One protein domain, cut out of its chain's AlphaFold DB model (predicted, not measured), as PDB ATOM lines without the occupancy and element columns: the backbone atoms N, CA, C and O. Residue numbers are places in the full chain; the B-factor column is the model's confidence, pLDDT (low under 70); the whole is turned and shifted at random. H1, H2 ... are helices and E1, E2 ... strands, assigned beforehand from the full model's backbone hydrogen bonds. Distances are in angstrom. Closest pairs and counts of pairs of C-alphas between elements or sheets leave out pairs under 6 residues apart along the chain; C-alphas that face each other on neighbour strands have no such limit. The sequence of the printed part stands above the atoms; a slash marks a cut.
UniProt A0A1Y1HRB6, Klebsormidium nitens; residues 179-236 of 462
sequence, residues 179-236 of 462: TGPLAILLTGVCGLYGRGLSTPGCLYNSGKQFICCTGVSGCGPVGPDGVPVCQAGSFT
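What this domain is: This is residues 179 to 236 of the 462 residues of a protein of Klebsormidium nitens (UniProt A0A1Y1HRB6). With little regular structure, two small strand hairpins, E2-E3 and E4-E5, sit together amid loops, with E1 beside E4 towards one end and the short helix H1 at the other. The 58 printed residues, 21 of them in named elements, mostly strand, run E1, H1, E2, E3, E4, E5. The whole is compact, with radius of gyration of the C-alphas 10.3 A and spans of 32 by 22 by 15 A.

How they stand to each other: E1, residues 179 to 181, pairs with no named strand; its closest C-alphas to E4, residues 219 to 222, are Gly 180 and Pro 221, 4.9 A. H1, residues 190 to 193, is too short for O i to N i+4 pairs. E2, residues 201 to 203, and E3, residues 210 to 213, form an antiparallel hairpin, N 202 to O 211 2.8 A. E4 and E5, residues 228 to 230, form another, N 229 to O 221 2.9 A.

Where its parts are: C-alpha 179 begins E1 at (96.545, 124.243, 151.843); C-alpha 230 ends E5 at (94.734, 131.143, 162.251). E3 measures 9.7 A.

The domain as a whole: The printed part has no cut and no long link. Residues 191 to 198 and 216 to 217 have pLDDT under 70.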
ATOM      1  N   THR A 179      95.133 124.556 152.109       87.88
ATOM      2  CA  THR A 179      96.545 124.243 151.843       87.88
ATOM      3  C   THR A 179      97.176 125.380 151.055       87.88
ATOM      4  O   THR A 179      96.615 125.815 150.053       87.88
ATOM      5  N   GLY A 180      98.335 125.852 151.498       88.88
ATOM      6  CA  GLY A 180      99.038 126.966 150.869       88.88
ATOM      7  C   GLY A 180     100.412 127.203 151.494       88.88
ATOM      8  O   GLY A 180     100.794 126.480 152.418       88.88
ATOM      9  N   PRO A 181     101.176 128.197 151.015       87.12
ATOM     10  CA  PRO A 181     102.447 128.548 151.637       87.12
ATOM     11  C   PRO A 181     102.214 129.000 153.083       87.12
ATOM     12  O   PRO A 181     101.251 129.713 153.372       87.12
ATOM     13  N   LEU A 182     103.091 128.590 153.994       85.31
ATOM     14  CA  LEU A 182     103.075 129.024 155.386       85.31
ATOM     15  C   LEU A 182     103.223 130.551 155.442       85.31
ATOM     16  O   LEU A 182     104.153 131.113 154.850       85.31
ATOM     17  N   ALA A 183     102.303 131.224 156.133       84.69
ATOM     18  CA  ALA A 183     102.359 132.673 156.263       84.69
ATOM     19  C   ALA A 183     103.587 133.106 157.076       84.69
ATOM     20  O   ALA A 183     104.012 132.429 158.017       84.69
ATOM     21  N   ILE A 184     104.161 134.252 156.706       83.38
ATOM     22  CA  ILE A 184     105.349 134.777 157.380       83.38
ATOM     23  C   ILE A 184     104.949 135.234 158.776       83.38
ATOM     24  O   ILE A 184     104.073 136.086 158.939       83.38
ATOM     25  N   LEU A 185     105.632 134.678 159.770       82.62
ATOM     26  CA  LEU A 185     105.466 135.046 161.159       82.62
ATOM     27  C   LEU A 185     106.170 136.371 161.463       82.62
ATOM     28  O   LEU A 185     107.367 136.526 161.232       82.62
ATOM     29  N   LEU A 186     105.430 137.292 162.063       80.81
ATOM     30  CA  LEU A 186     105.911 138.543 162.619       80.81
ATOM     31  C   LEU A 186     105.846 138.463 164.146       80.81
ATOM     32  O   LEU A 186     104.773 138.501 164.756       80.81
ATOM     33  N   THR A 187     107.005 138.351 164.786       76.00
ATOM     34  CA  THR A 187     107.105 138.360 166.248       76.00
ATOM     35  C   THR A 187     106.962 139.777 166.794       76.00
ATOM     36  O   THR A 187     107.581 140.708 166.289       76.00
ATOM     37  N   GLY A 188     106.168 139.944 167.855       72.12
ATOM     38  CA  GLY A 188     106.079 141.196 168.616       72.12
ATOM     39  C   GLY A 188     105.153 142.271 168.036       72.12
ATOM     40  O   GLY A 188     104.771 143.176 168.769       72.12
ATOM     41  N   VAL A 189     104.714 142.152 166.778       75.75
ATOM     42  CA  VAL A 189     103.854 143.165 166.134       75.75
ATOM     43  C   VAL A 189     102.477 143.244 166.796       75.75
ATOM     44  O   VAL A 189     101.987 144.327 167.103       75.75
ATOM     45  N   CYS A 190     101.877 142.095 167.107       80.00
ATOM     46  CA  CYS A 190     100.560 142.043 167.745       80.00
ATOM     47  C   CYS A 190     100.603 142.262 169.267       80.00
ATOM     48  O   CYS A 190      99.574 142.568 169.866       80.00
ATOM     49  N   GLY A 191     101.788 142.188 169.888       69.75
ATOM     50  CA  GLY A 191     101.968 142.457 171.319       69.75
ATOM     51  C   GLY A 191     101.731 143.924 171.705       69.75
ATOM     52  O   GLY A 191     101.390 144.205 172.853       69.75
ATOM     53  N   LEU A 192     101.850 144.851 170.746       63.44
ATOM     54  CA  LEU A 192     101.637 146.290 170.951       63.44
ATOM     55  C   LEU A 192     100.155 146.676 171.108       63.44
ATOM     56  O   LEU A 192      99.860 147.736 171.654       63.44
ATOM     57  N   TYR A 193      99.223 145.823 170.667       63.56
ATOM     58  CA  TYR A 193      97.797 146.162 170.545       63.56
ATOM     59  C   TYR A 193      96.902 145.597 171.660       63.56
ATOM     60  O   TYR A 193      95.686 145.773 171.625       63.56
ATOM     61  N   GLY A 194      97.484 144.980 172.695       51.84
ATOM     62  CA  GLY A 194      96.791 144.732 173.959       51.84
ATOM     63  C   GLY A 194      96.879 143.301 174.492       51.84
ATOM     64  O   GLY A 194      96.725 142.326 173.766       51.84
ATOM     65  N   ARG A 195      97.020 143.223 175.826       50.09
ATOM     66  CA  ARG A 195      96.935 142.036 176.707       50.09
ATOM     67  C   ARG A 195      98.185 141.169 176.914       50.09
ATOM     68  O   ARG A 195      98.041 139.986 177.201       50.09
ATOM     69  N   GLY A 196      99.388 141.745 176.893       52.81
ATOM     70  CA  GLY A 196     100.550 141.197 177.623       52.81
ATOM     71  C   GLY A 196     101.031 139.789 177.236       52.81
ATOM     72  O   GLY A 196     101.879 139.230 177.924       52.81
ATOM     73  N   LEU A 197     100.519 139.217 176.147       56.84
ATOM     74  CA  LEU A 197     100.942 137.939 175.592       56.84
ATOM     75  C   LEU A 197     101.474 138.196 174.187       56.84
ATOM     76  O   LEU A 197     100.873 138.940 173.413       56.84
ATOM     77  N   SER A 198     102.618 137.595 173.874       64.06
ATOM     78  CA  SER A 198     103.269 137.644 172.567       64.06
ATOM     79  C   SER A 198     102.420 136.905 171.531       64.06
ATOM     80  O   SER A 198     102.688 135.748 171.206       64.06
ATOM     81  N   THR A 199     101.357 137.547 171.047       71.00
ATOM     82  CA  THR A 199     100.546 137.021 169.954       71.00
ATOM     83  C   THR A 199     101.333 137.114 168.645       71.00
ATOM     84  O   THR A 199     101.951 138.147 168.358       71.00
ATOM     85  N   PRO A 200     101.368 136.035 167.852       80.00
ATOM     86  CA  PRO A 200     102.024 136.042 166.556       80.00
ATOM     87  C   PRO A 200     101.214 136.844 165.526       80.00
ATOM     88  O   PRO A 200     100.003 136.655 165.394       80.00
ATOM     89  N   GLY A 201     101.887 137.730 164.786       85.31
ATOM     90  CA  GLY A 201     101.336 138.352 163.581       85.31
ATOM     91  C   GLY A 201     101.657 137.518 162.344       85.31
ATOM     92  O   GLY A 201     102.727 136.924 162.274       85.31
ATOM     93  N   CYS A 202     100.759 137.480 161.367       90.00
ATOM     94  CA  CYS A 202     100.905 136.709 160.137       90.00
ATOM     95  C   CYS A 202     100.743 137.619 158.935       90.00
ATOM     96  O   CYS A 202      99.709 138.268 158.781       90.00
ATOM     97  N   LEU A 203     101.770 137.674 158.091       88.06
ATOM     98  CA  LEU A 203     101.775 138.525 156.911       88.06
ATOM     99  C   LEU A 203     100.916 137.916 155.798       88.06
ATOM    100  O   LEU A 203     100.974 136.715 155.531       88.06
ATOM    101  N   TYR A 204     100.143 138.766 155.134       89.25
ATOM    102  CA  TYR A 204      99.354 138.422 153.956       89.25
ATOM    103  C   TYR A 204     100.282 138.101 152.785       89.25
ATOM    104  O   TYR A 204     101.442 138.525 152.763       89.25
ATOM    105  N   ASN A 205      99.750 137.443 151.751       85.88
ATOM    106  CA  ASN A 205     100.523 137.165 150.533       85.88
ATOM    107  C   ASN A 205     101.077 138.440 149.871       85.88
ATOM    108  O   ASN A 205     102.129 138.423 149.243       85.88
ATOM    109  N   SER A 206     100.362 139.560 150.024       85.69
ATOM    110  CA  SER A 206     100.757 140.863 149.478       85.69
ATOM    111  C   SER A 206     102.039 141.421 150.096       85.69
ATOM    112  O   SER A 206     102.620 142.353 149.544       85.69
ATOM    113  N   GLY A 207     102.447 140.919 151.266       86.25
ATOM    114  CA  GLY A 207     103.560 141.455 152.043       86.25
ATOM    115  C   GLY A 207     103.281 142.805 152.716       86.25
ATOM    116  O   GLY A 207     104.156 143.329 153.399       86.25
ATOM    117  N   LYS A 208     102.082 143.372 152.525       87.56
ATOM    118  CA  LYS A 208     101.721 144.736 152.947       87.56
ATOM    119  C   LYS A 208     100.755 144.790 154.120       87.56
ATOM    120  O   LYS A 208     100.543 145.862 154.662       87.56
ATOM    121  N   GLN A 209     100.136 143.671 154.478       90.44
ATOM    122  CA  GLN A 209      99.131 143.599 155.536       90.44
ATOM    123  C   GLN A 209      99.424 142.423 156.455       90.44
ATOM    124  O   GLN A 209     100.055 141.450 156.034       90.44
ATOM    125  N   PHE A 210      98.959 142.498 157.700       90.12
ATOM    126  CA  PHE A 210      99.093 141.409 158.663       90.12
ATOM    127  C   PHE A 210      97.809 141.175 159.464       90.12
ATOM    128  O   PHE A 210      96.982 142.072 159.632       90.12
ATOM    129  N   ILE A 211      97.647 139.946 159.954       90.81
ATOM    130  CA  ILE A 211      96.578 139.533 160.869       90.81
ATOM    131  C   ILE A 211      97.199 138.992 162.155       90.81
ATOM    132  O   ILE A 211      98.261 138.375 162.120       90.81
ATOM    133  N   CYS A 212      96.563 139.218 163.296       89.25
ATOM    134  CA  CYS A 212      97.023 138.706 164.578       89.25
ATOM    135  C   CYS A 212      96.283 137.414 164.917       89.25
ATOM    136  O   CYS A 212      95.067 137.435 165.113       89.25
ATOM    137  N   CYS A 213      97.002 136.293 165.002       88.19
ATOM    138  CA  CYS A 213      96.407 135.029 165.424       88.19
ATOM    139  C   CYS A 213      96.286 134.983 166.951       88.19
ATOM    140  O   CYS A 213      97.229 135.307 167.678       88.19
ATOM    141  N   THR A 214      95.128 134.558 167.453       81.44
ATOM    142  CA  THR A 214      94.949 134.283 168.881       81.44
ATOM    143  C   THR A 214      95.503 132.899 169.218       81.44
ATOM    144  O   THR A 214      95.401 131.970 168.421       81.44
ATOM    145  N   GLY A 215      96.095 132.757 170.406       72.06
ATOM    146  CA  GLY A 215      96.711 131.509 170.870       72.06
ATOM    147  C   GLY A 215      98.203 131.370 170.537       72.06
ATOM    148  O   GLY A 215      98.822 132.251 169.947       72.06
ATOM    149  N   VAL A 216      98.793 130.252 170.967       66.81
ATOM    150  CA  VAL A 216     100.226 129.935 170.785       66.81
ATOM    151  C   VAL A 216     100.537 129.267 169.441       66.81
ATOM    152  O   VAL A 216     101.692 128.996 169.136       66.81
ATOM    153  N   SER A 217      99.516 128.977 168.640       65.56
ATOM    154  CA  SER A 217      99.576 128.050 167.506       65.56
ATOM    155  C   SER A 217     100.211 128.605 166.223       65.56
ATOM    156  O   SER A 217     100.197 127.925 165.202       65.56
ATOM    157  N   GLY A 218     100.822 129.791 166.273       75.88
ATOM    158  CA  GLY A 218     101.547 130.365 165.137       75.88
ATOM    159  C   GLY A 218     100.661 130.678 163.925       75.88
ATOM    160  O   GLY A 218      99.432 130.618 163.977       75.88
ATOM    161  N   CYS A 219     101.310 131.060 162.826       85.62
ATOM    162  CA  CYS A 219     100.654 131.328 161.551       85.62
ATOM    163  C   CYS A 219     100.365 130.034 160.792       85.62
ATOM    164  O   CYS A 219     101.244 129.184 160.689       85.62
ATOM    165  N   GLY A 220      99.161 129.893 160.237       87.94
ATOM    166  CA  GLY A 220      98.820 128.799 159.330       87.94
ATOM    167  C   GLY A 220      99.123 129.120 157.857       87.94
ATOM    168  O   GLY A 220      99.918 130.019 157.558       87.94
ATOM    169  N   PRO A 221      98.512 128.383 156.910       90.88
ATOM    170  CA  PRO A 221      98.667 128.649 155.487       90.88
ATOM    171  C   PRO A 221      98.042 129.981 155.083       90.88
ATOM    172  O   PRO A 221      97.022 130.403 155.630       90.88
ATOM    173  N   VAL A 222      98.630 130.606 154.070       89.00
ATOM    174  CA  VAL A 222      98.001 131.683 153.308       89.00
ATOM    175  C   VAL A 222      96.907 131.072 152.432       89.00
ATOM    176  O   VAL A 222      97.187 130.203 151.603       89.00
ATOM    177  N   GLY A 223      95.666 131.508 152.638       87.56
ATOM    178  CA  GLY A 223      94.517 131.085 151.848       87.56
ATOM    179  C   GLY A 223      94.566 131.576 150.395       87.56
ATOM    180  O   GLY A 223      95.390 132.424 150.040       87.56
ATOM    181  N   PRO A 224      93.671 131.066 149.529       84.56
ATOM    182  CA  PRO A 224      93.580 131.490 148.129       84.56
ATOM    183  C   PRO A 224      93.188 132.970 147.965       84.56
ATOM    184  O   PRO A 224      93.468 133.572 146.934       84.56
ATOM    185  N   ASP A 225      92.573 133.562 148.986       87.81
ATOM    186  CA  ASP A 225      92.266 134.990 149.110       87.81
ATOM    187  C   ASP A 225      93.476 135.841 149.548       87.81
ATOM    188  O   ASP A 225      93.391 137.066 149.618       87.81
ATOM    189  N   GLY A 226      94.616 135.207 149.833       88.06
ATOM    190  CA  GLY A 226      95.829 135.858 150.313       88.06
ATOM    191  C   GLY A 226      95.839 136.144 151.817       88.06
ATOM    192  O   GLY A 226      96.795 136.775 152.284       88.06
ATOM    193  N   VAL A 227      94.830 135.680 152.567       90.44
ATOM    194  CA  VAL A 227      94.694 135.899 154.012       90.44
ATOM    195  C   VAL A 227      95.216 134.678 154.785       90.44
ATOM    196  O   VAL A 227      94.845 133.544 154.477       90.44
ATOM    197  N   PRO A 228      96.083 134.856 155.797       90.06
ATOM    198  CA  PRO A 228      96.537 133.750 156.638       90.06
ATOM    199  C   PRO A 228      95.409 133.131 157.469       90.06
ATOM    200  O   PRO A 228      94.626 133.843 158.099       90.06
ATOM    201  N   VAL A 229      95.369 131.800 157.543       90.19
ATOM    202  CA  VAL A 229      94.442 131.066 158.416       90.19
ATOM    203  C   VAL A 229      95.056 130.902 159.810       90.19
ATOM    204  O   VAL A 229      96.166 130.392 159.951       90.19
ATOM    205  N   CYS A 230      94.320 131.292 160.853       88.62
ATOM    206  CA  CYS A 230      94.734 131.143 162.251       88.62
ATOM    207  C   CYS A 230      93.972 130.009 162.947       88.62
ATOM    208  O   CYS A 230      92.757 129.883 162.797       88.62
ATOM    209  N   GLN A 231      94.668 129.212 163.763       82.44
ATOM    210  CA  GLN A 231      94.081 128.022 164.386       82.44
ATOM    211  C   GLN A 231      93.045 128.337 165.480       82.44
ATOM    212  O   GLN A 231      91.999 127.694 165.513       82.44
ATOM    213  N   ALA A 232      93.316 129.285 166.386       82.69
ATOM    214  CA  ALA A 232      92.454 129.552 167.548       82.69
ATOM    215  C   ALA A 232      91.688 130.883 167.452       82.69
ATOM    216  O   ALA A 232      91.281 131.440 168.473       82.69
ATOM    217  N   GLY A 233      91.510 131.393 166.230       83.69
ATOM    218  CA  GLY A 233      90.904 132.694 165.949       83.69
ATOM    219  C   GLY A 233      91.922 133.748 165.520       83.69
ATOM    220  O   GLY A 233      93.133 133.519 165.505       83.69
ATOM    221  N   SER A 234      91.413 134.905 165.109       88.38
ATOM    222  CA  SER A 234      92.235 135.998 164.609       88.38
ATOM    223  C   SER A 234      91.559 137.349 164.803       88.38
ATOM    224  O   SER A 234      90.340 137.420 164.959       88.38
ATOM    225  N   PHE A 235      92.350 138.416 164.791       87.50
ATOM    226  CA  PHE A 235      91.855 139.780 164.678       87.50
ATOM    227  C   PHE A 235      92.773 140.597 163.769       87.50
ATOM    228  O   PHE A 235      93.988 140.395 163.744       87.50
ATOM    229  N   THR A 236      92.190 141.540 163.038       88.44
ATOM    230  CA  THR A 236      92.931 142.460 162.170       88.44
ATOM    231  C   THR A 236      93.044 143.805 162.885       88.44
ATOM    232  O   THR A 236      92.011 144.426 163.144       88.44
TER     233      THR A 236